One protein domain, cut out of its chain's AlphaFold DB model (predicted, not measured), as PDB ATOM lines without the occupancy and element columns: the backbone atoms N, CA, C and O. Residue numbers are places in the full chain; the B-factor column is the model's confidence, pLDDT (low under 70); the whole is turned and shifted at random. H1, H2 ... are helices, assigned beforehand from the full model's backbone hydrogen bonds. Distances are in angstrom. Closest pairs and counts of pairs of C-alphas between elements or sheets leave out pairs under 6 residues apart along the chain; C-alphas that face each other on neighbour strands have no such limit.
ATOM      1  N   GLN A  48     -43.876 -30.236 -57.532       56.47
ATOM      2  CA  GLN A  48     -43.188 -31.371 -56.888       56.47
ATOM      3  C   GLN A  48     -43.566 -31.549 -55.411       56.47
ATOM      4  O   GLN A  48     -43.574 -32.667 -54.902       56.47
ATOM      5  N   LEU A  49     -43.887 -30.456 -54.715       59.25
ATOM      6  CA  LEU A  49     -44.297 -30.482 -53.307       59.25
ATOM      7  C   LEU A  49     -45.675 -31.127 -53.111       59.25
ATOM      8  O   LEU A  49     -45.884 -31.807 -52.107       59.25
ATOM      9  N   GLY A  50     -46.596 -30.941 -54.063       73.06
ATOM     10  CA  GLY A  50     -47.909 -31.586 -54.048       73.06
ATOM     11  C   GLY A  50     -47.787 -33.098 -54.218       73.06
ATOM     12  O   GLY A  50     -48.292 -33.853 -53.387       73.06
ATOM     13  N   ASP A  51     -47.029 -33.530 -55.224       84.00
ATOM     14  CA  ASP A  51     -46.798 -34.949 -55.510       84.00
ATOM     15  C   ASP A  51     -46.019 -35.647 -54.390       84.00
ATOM     16  O   ASP A  51     -46.380 -36.750 -53.970       84.00
ATOM     17  N   ALA A  52     -44.991 -34.991 -53.840       89.19
ATOM     18  CA  ALA A  52     -44.238 -35.513 -52.703       89.19
ATOM     19  C   ALA A  52     -45.122 -35.646 -51.457       89.19
ATOM     20  O   ALA A  52     -45.070 -36.671 -50.777       89.19
ATOM     21  N   ARG A  53     -45.967 -34.646 -51.167       89.12
ATOM     22  CA  ARG A  53     -46.883 -34.703 -50.022       89.12
ATOM     23  C   ARG A  53     -47.888 -35.842 -50.173       89.12
ATOM     24  O   ARG A  53     -48.041 -36.631 -49.246       89.12
ATOM     25  N   LEU A  54     -48.497 -35.978 -51.350       91.38
ATOM     26  CA  LEU A  54     -49.420 -37.076 -51.645       91.38
ATOM     27  C   LEU A  54     -48.739 -38.441 -51.530       91.38
ATOM     28  O   LEU A  54     -49.339 -39.381 -51.014       91.38
ATOM     29  N   TYR A  55     -47.488 -38.560 -51.977       92.31
ATOM     30  CA  TYR A  55     -46.717 -39.791 -51.835       92.31
ATOM     31  C   TYR A  55     -46.462 -40.132 -50.359       92.31
ATOM     32  O   TYR A  55     -46.711 -41.262 -49.938       92.31
ATOM     33  N   LEU A  56     -46.021 -39.159 -49.557       93.56
ATOM     34  CA  LEU A  56     -45.767 -39.343 -48.124       93.56
ATOM     35  C   LEU A  56     -47.034 -39.741 -47.357       93.56
ATOM     36  O   LEU A  56     -46.971 -40.659 -46.536       93.56
ATOM     37  N   GLU A  57     -48.163 -39.086 -47.646       90.50
ATOM     38  CA  GLU A  57     -49.470 -39.372 -47.042       90.50
ATOM     39  C   GLU A  57     -49.978 -40.758 -47.454       90.50
ATOM     40  O   GLU A  57     -50.263 -41.591 -46.599       90.50
ATOM     41  N   LYS A  58     -50.014 -41.053 -48.760       89.81
ATOM     42  CA  LYS A  58     -50.485 -42.341 -49.296       89.81
ATOM     43  C   LYS A  58     -49.700 -43.529 -48.746       89.81
ATOM     44  O   LYS A  58     -50.264 -44.602 -48.540       89.81
ATOM     45  N   HIS A  59     -48.392 -43.364 -48.573       90.69
ATOM     46  CA  HIS A  59     -47.513 -44.428 -48.096       90.69
ATOM     47  C   HIS A  59     -47.287 -44.394 -46.578       90.69
ATOM     48  O   HIS A  59     -46.570 -45.260 -46.071       90.69
ATOM     49  N   HIS A  60     -47.911 -43.454 -45.857       93.25
ATOM     50  CA  HIS A  60     -47.789 -43.292 -44.404       93.25
ATOM     51  C   HIS A  60     -46.328 -43.249 -43.926       93.25
ATOM     52  O   HIS A  60     -45.964 -43.822 -42.901       93.25
ATOM     53  N   ILE A  61     -45.452 -42.600 -44.700       95.06
ATOM     54  CA  ILE A  61     -44.000 -42.636 -44.457       95.06
ATOM     55  C   ILE A  61     -43.650 -41.969 -43.123       95.06
ATOM     56  O   ILE A  61     -42.790 -42.466 -42.399       95.06
ATOM     57  N   LEU A  62     -44.343 -40.884 -42.767       95.19
ATOM     58  CA  LEU A  62     -44.150 -40.197 -41.487       95.19
ATOM     59  C   LEU A  62     -44.483 -41.096 -40.293       95.19
ATOM     60  O   LEU A  62     -43.690 -41.164 -39.358       95.19
ATOM     61  N   ASP A  63     -45.591 -41.832 -40.362       94.62
ATOM     62  CA  ASP A  63     -46.020 -42.740 -39.294       94.62
ATOM     63  C   ASP A  63     -44.997 -43.869 -39.093       94.62
ATOM     64  O   ASP A  63     -44.602 -44.175 -37.967       94.62
ATOM     65  N   ILE A  64     -44.491 -44.436 -40.197       94.94
ATOM     66  CA  ILE A  64     -43.448 -45.475 -40.175       94.94
ATOM     67  C   ILE A  64     -42.174 -44.944 -39.513       94.94
ATOM     68  O   ILE A  64     -41.597 -45.598 -38.644       94.94
ATOM     69  N   VAL A  65     -41.723 -43.751 -39.906       95.94
ATOM     70  CA  VAL A  65     -40.519 -43.137 -39.332       95.94
ATOM     71  C   VAL A  65     -40.726 -42.811 -37.850       95.94
ATOM     72  O   VAL A  65     -39.826 -43.043 -37.040       95.94
ATOM     73  N   GLN A  66     -41.905 -42.331 -37.454       96.38
ATOM     74  CA  GLN A  66     -42.223 -42.051 -36.053       96.38
ATOM     75  C   GLN A  66     -42.226 -43.323 -35.191       96.38
ATOM     76  O   GLN A  66     -41.705 -43.322 -34.073       96.38
ATOM     77  N   GLN A  67     -42.748 -44.430 -35.717       95.75
ATOM     78  CA  GLN A  67     -42.676 -45.722 -35.045       95.75
ATOM     79  C   GLN A  67     -41.219 -46.178 -34.873       95.75
ATOM     80  O   GLN A  67     -40.797 -46.461 -33.751       95.75
ATOM     81  N   LEU A  68     -40.432 -46.194 -35.954       95.88
ATOM     82  CA  LEU A  68     -39.031 -46.632 -35.916       95.88
ATOM     83  C   LEU A  68     -38.188 -45.792 -34.953       95.88
ATOM     84  O   LEU A  68     -37.372 -46.325 -34.206       95.88
ATOM     85  N   THR A  69     -38.394 -44.477 -34.949       95.94
ATOM     86  CA  THR A  69     -37.684 -43.574 -34.036       95.94
ATOM     87  C   THR A  69     -38.061 -43.826 -32.579       95.94
ATOM     88  O   THR A  69     -37.179 -43.833 -31.722       95.94
ATOM     89  N   THR A  70     -39.334 -44.105 -32.290       97.25
ATOM     90  CA  THR A  70     -39.783 -44.470 -30.937       97.25
ATOM     91  C   THR A  70     -39.151 -45.788 -30.484       97.25
ATOM     92  O   THR A  70     -38.622 -45.867 -29.377       97.25
ATOM     93  N   GLU A  71     -39.135 -46.803 -31.347       95.94
ATOM     94  CA  GLU A  71     -38.533 -48.109 -31.052       95.94
ATOM     95  C   GLU A  71     -37.019 -48.003 -30.824       95.94
ATOM     96  O   GLU A  71     -36.507 -48.545 -29.847       95.94
ATOM     97  N   LEU A  72     -36.301 -47.220 -31.638       96.81
ATOM     98  CA  LEU A  72     -34.869 -46.965 -31.437       96.81
ATOM     99  C   LEU A  72     -34.568 -46.302 -30.090       96.81
ATOM    100  O   LEU A  72     -33.575 -46.642 -29.441       96.81
ATOM    101  N   LEU A  73     -35.405 -45.348 -29.671       96.69
ATOM    102  CA  LEU A  73     -35.226 -44.635 -28.405       96.69
ATOM    103  C   LEU A  73     -35.429 -45.548 -27.190       96.69
ATOM    104  O   LEU A  73     -34.751 -45.358 -26.174       96.69
ATOM    105  N   VAL A  74     -36.347 -46.508 -27.306       96.69
ATOM    106  CA  VAL A  74     -36.698 -47.455 -26.244       96.69
ATOM    107  C   VAL A  74     -35.706 -48.616 -26.185       96.69
ATOM    108  O   VAL A  74     -35.168 -48.893 -25.116       96.69
ATOM    109  N   GLU A  75     -35.446 -49.279 -27.311       95.19
ATOM    110  CA  GLU A  75     -34.661 -50.520 -27.350       95.19
ATOM    111  C   GLU A  75     -33.148 -50.279 -27.342       95.19
ATOM    112  O   GLU A  75     -32.402 -51.131 -26.865       95.19
ATOM    113  N   ARG A  76     -32.691 -49.118 -27.835       96.38
ATOM    114  CA  ARG A  76     -31.269 -48.722 -27.909       96.38
ATOM    115  C   ARG A  76     -30.336 -49.859 -28.368       96.38
ATOM    116  O   ARG A  76     -29.404 -50.220 -27.648       96.38
ATOM    117  N   PRO A  77     -30.574 -50.426 -29.560       96.38
ATOM    118  CA  PRO A  77     -29.780 -51.541 -30.065       96.38
ATOM    119  C   PRO A  77     -28.319 -51.136 -30.312       96.38
ATOM    120  O   PRO A  77     -28.043 -50.003 -30.710       96.38
ATOM    121  N   GLU A  78     -27.387 -52.084 -30.166       96.62
ATOM    122  CA  GLU A  78     -25.961 -51.872 -30.480       96.62
ATOM    123  C   GLU A  78     -25.727 -51.544 -31.966       96.62
ATOM    124  O   GLU A  78     -24.840 -50.764 -32.313       96.62
ATOM    125  N   HIS A  79     -26.566 -52.100 -32.849       97.75
ATOM    126  CA  HIS A  79     -26.498 -51.913 -34.299       97.75
ATOM    127  C   HIS A  79     -27.819 -51.332 -34.842       97.75
ATOM    128  O   HIS A  79     -28.696 -52.072 -35.298       97.75
ATOM    129  N   PRO A  80     -28.003 -49.995 -34.820       96.19
ATOM    130  CA  PRO A  80     -29.288 -49.361 -35.131       96.19
ATOM    131  C   PRO A  80     -29.712 -49.502 -36.598       96.19
ATOM    132  O   PRO A  80     -30.904 -49.544 -36.893       96.19
ATOM    133  N   GLN A  81     -28.757 -49.595 -37.527       96.12
ATOM    134  CA  GLN A  81     -29.061 -49.770 -38.950       96.12
ATOM    135  C   GLN A  81     -29.637 -51.160 -39.237       96.12
ATOM    136  O   GLN A  81     -30.683 -51.266 -39.868       96.12
ATOM    137  N   GLU A  82     -29.002 -52.215 -38.723       96.44
ATOM    138  CA  GLU A  82     -29.483 -53.593 -38.879       96.44
ATOM    139  C   GLU A  82     -30.847 -53.791 -38.220       96.44
ATOM    140  O   GLU A  82     -31.733 -54.435 -38.784       96.44
ATOM    141  N   PHE A  83     -31.040 -53.177 -37.049       96.56
ATOM    142  CA  PHE A  83     -32.326 -53.150 -36.368       96.56
ATOM    143  C   PHE A  83     -33.424 -52.526 -37.244       96.56
ATOM    144  O   PHE A  83     -34.480 -53.134 -37.439       96.56
ATOM    145  N   MET A  84     -33.164 -51.352 -37.830       95.19
ATOM    146  CA  MET A  84     -34.117 -50.683 -38.719       95.19
ATOM    147  C   MET A  84     -34.415 -51.503 -39.977       95.19
ATOM    148  O   MET A  84     -35.581 -51.604 -40.359       95.19
ATOM    149  N   VAL A  85     -33.401 -52.114 -40.598       96.12
ATOM    150  CA  VAL A  85     -33.587 -52.988 -41.770       96.12
ATOM    151  C   VAL A  85     -34.499 -54.157 -41.414       96.12
ATOM    152  O   VAL A  85     -35.521 -54.348 -42.071       96.12
ATOM    153  N   ARG A  86     -34.207 -54.869 -40.319       96.25
ATOM    154  CA  ARG A  86     -35.040 -55.980 -39.838       96.25
ATOM    155  C   ARG A  86     -36.485 -55.543 -39.592       96.25
ATOM    156  O   ARG A  86     -37.424 -56.257 -39.948       96.25
ATOM    157  N   ARG A  87     -36.687 -54.371 -38.984       95.31
ATOM    158  CA  ARG A  87     -38.025 -53.857 -38.672       95.31
ATOM    159  C   ARG A  87     -38.803 -53.458 -39.927       95.31
ATOM    160  O   ARG A  87     -39.981 -53.800 -40.052       95.31
ATOM    161  N   LEU A  88     -38.144 -52.796 -40.877       94.88
ATOM    162  CA  LEU A  88     -38.705 -52.459 -42.188       94.88
ATOM    163  C   LEU A  88     -39.037 -53.711 -43.007       94.88
ATOM    164  O   LEU A  88     -40.088 -53.754 -43.645       94.88
ATOM    165  N   GLU A  89     -38.195 -54.741 -42.960       93.75
ATOM    166  CA  GLU A  89     -38.460 -56.027 -43.609       93.75
ATOM    167  C   GLU A  89     -39.685 -56.724 -43.023       93.75
ATOM    168  O   GLU A  89     -40.542 -57.166 -43.788       93.75
ATOM    169  N   ALA A  90     -39.824 -56.756 -41.695       91.19
ATOM    170  CA  ALA A  90     -41.010 -57.309 -41.041       91.19
ATOM    171  C   ALA A  90     -42.293 -56.573 -41.473       91.19
ATOM    172  O   ALA A  90     -43.283 -57.205 -41.843       91.19
ATOM    173  N   MET A  91     -42.258 -55.235 -41.514       89.69
ATOM    174  CA  MET A  91     -43.382 -54.427 -42.008       89.69
ATOM    175  C   MET A  91     -43.656 -54.640 -43.501       89.69
ATOM    176  O   MET A  91     -44.807 -54.577 -43.931       89.69
ATOM    177  N   ARG A  92     -42.618 -54.869 -44.311       87.88
ATOM    178  CA  ARG A  92     -42.764 -55.179 -45.737       87.88
ATOM    179  C   ARG A  92     -43.444 -56.528 -45.929       87.88
ATOM    180  O   ARG A  92     -44.362 -56.599 -46.733       87.88
ATOM    181  N   VAL A  93     -43.013 -57.568 -45.216       84.69
ATOM    182  CA  VAL A  93     -43.612 -58.911 -45.306       84.69
ATOM    183  C   VAL A  93     -45.095 -58.857 -44.946       84.69
ATOM    184  O   VAL A  93     -45.908 -59.302 -45.747       84.69
ATOM    185  N   ALA A  94     -45.456 -58.193 -43.844       78.69
ATOM    186  CA  ALA A  94     -46.857 -58.013 -43.457       78.69
ATOM    187  C   ALA A  94     -47.694 -57.303 -44.545       78.69
ATOM    188  O   ALA A  94     -48.812 -57.712 -44.833       78.69
ATOM    189  N   ARG A  95     -47.137 -56.283 -45.218       75.31
ATOM    190  CA  ARG A  95     -47.810 -55.627 -46.359       75.31
ATOM    191  C   ARG A  95     -47.879 -56.508 -47.601       75.31
ATOM    192  O   ARG A  95     -48.827 -56.393 -48.364       75.31
ATOM    193  N   VAL A  96     -46.867 -57.335 -47.854       58.84
ATOM    194  CA  VAL A  96     -46.861 -58.266 -48.992       58.84
ATOM    195  C   VAL A  96     -47.902 -59.365 -48.801       58.84
ATOM    196  O   VAL A  96     -48.453 -59.828 -49.788       58.84
ATOM    197  N   GLU A  97     -48.250 -59.730 -47.571       53.78
ATOM    198  CA  GLU A  97     -49.361 -60.656 -47.314       53.78
ATOM    199  C   GLU A  97     -50.731 -60.029 -47.650       53.78
ATOM    200  O   GLU A  97     -51.584 -60.699 -48.243       53.78
ATOM    201  N   ASP A  98     -50.900 -58.717 -47.437       51.75
ATOM    202  CA  ASP A  98     -52.036 -57.948 -47.980       51.75
ATOM    203  C   ASP A  98     -51.965 -57.790 -49.517       51.75
ATOM    204  O   ASP A  98     -52.986 -57.616 -50.191       51.75
ATOM    205  N   ILE A  99     -50.770 -57.929 -50.104       51.31
ATOM    206  CA  ILE A  99     -50.523 -58.071 -51.550       51.31
ATOM    207  C   ILE A  99     -50.497 -59.573 -51.900       51.31
ATOM    208  O   ILE A  99     -49.554 -60.119 -52.470       51.31
ATOM    209  N   SER A 100     -51.584 -60.257 -51.553       48.81
ATOM    210  CA  SER A 100     -51.927 -61.591 -52.058       48.81
ATOM    211  C   SER A 100     -51.985 -61.608 -53.613       48.81
ATOM    212  O   SER A 100     -52.016 -60.530 -54.211       48.81
TER     213      SER A 100
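AT A GLANCE: This is residues 48 to 100 of the 151 residues of an uncharacterized protein of Batrachochytrium salamandrivorans (UniProt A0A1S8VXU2). Helices H2 and H3 form an open V, joined at its point by the tight link of residues 76 to 79, while the shorter H1 extends the H2 side beyond the open end, set at an angle to H2. Residues 48 to 63 and 92 to 100 stick out free, and the contacts are few. The printed part has 53 residues with three named helices, in the order H1, H2, H3, and no named strand; its class is all helix. It is loose, with a radius of gyration of the C-alphas of 13.3 A, and flat, with spans of 38 by 30 by 14 A.

IN THESE COORDINATES: H1, residues 48 to 58, begins at C-alpha 48 at (-43.188, -31.371, -56.888) and is 15.2 A long from first to last C-alpha. H2, residues 61 to 75, measures 21.0 A and ends at C-alpha 75 at (-34.661, -50.520, -27.350). H3, residues 80 to 98, is the longest helix at 27.5 A and ends at C-alpha 98 at (-52.036, -57.948, -47.980).

HOW THE PARTS SIT: H1 and H2 are close but not clearly touching; their closest C-alphas, those of Leu 56 and Leu 62, are 6.9 A apart. They run the same way at a steep tilt of 60 degrees. H2 and H3 only just touch, with 3 pairs of C-alphas within 8 A. H2 touches H3 with residues 68 to 72 alone, and H3 touches H2 with residues 80 to 87 alone; the closest C-alphas of the two helices, those of Leu 68 and Met 84, are 7.0 A apart. H2 and H3 run opposite ways at a steep tilt of 48 degrees. H1 and H3 are apart. In H1, H2 and H3 every O i to N i+4 pair is within hydrogen-bond range.

THE WHOLE: The two C-alphas farthest apart, those of Gly 50 and Glu 78, are 38.1 A apart. The printed part has no cut, and both links are tight. The mean pLDDT of the printed part is 87.7; residues 48 to 49 and 96 to 100 are under 70.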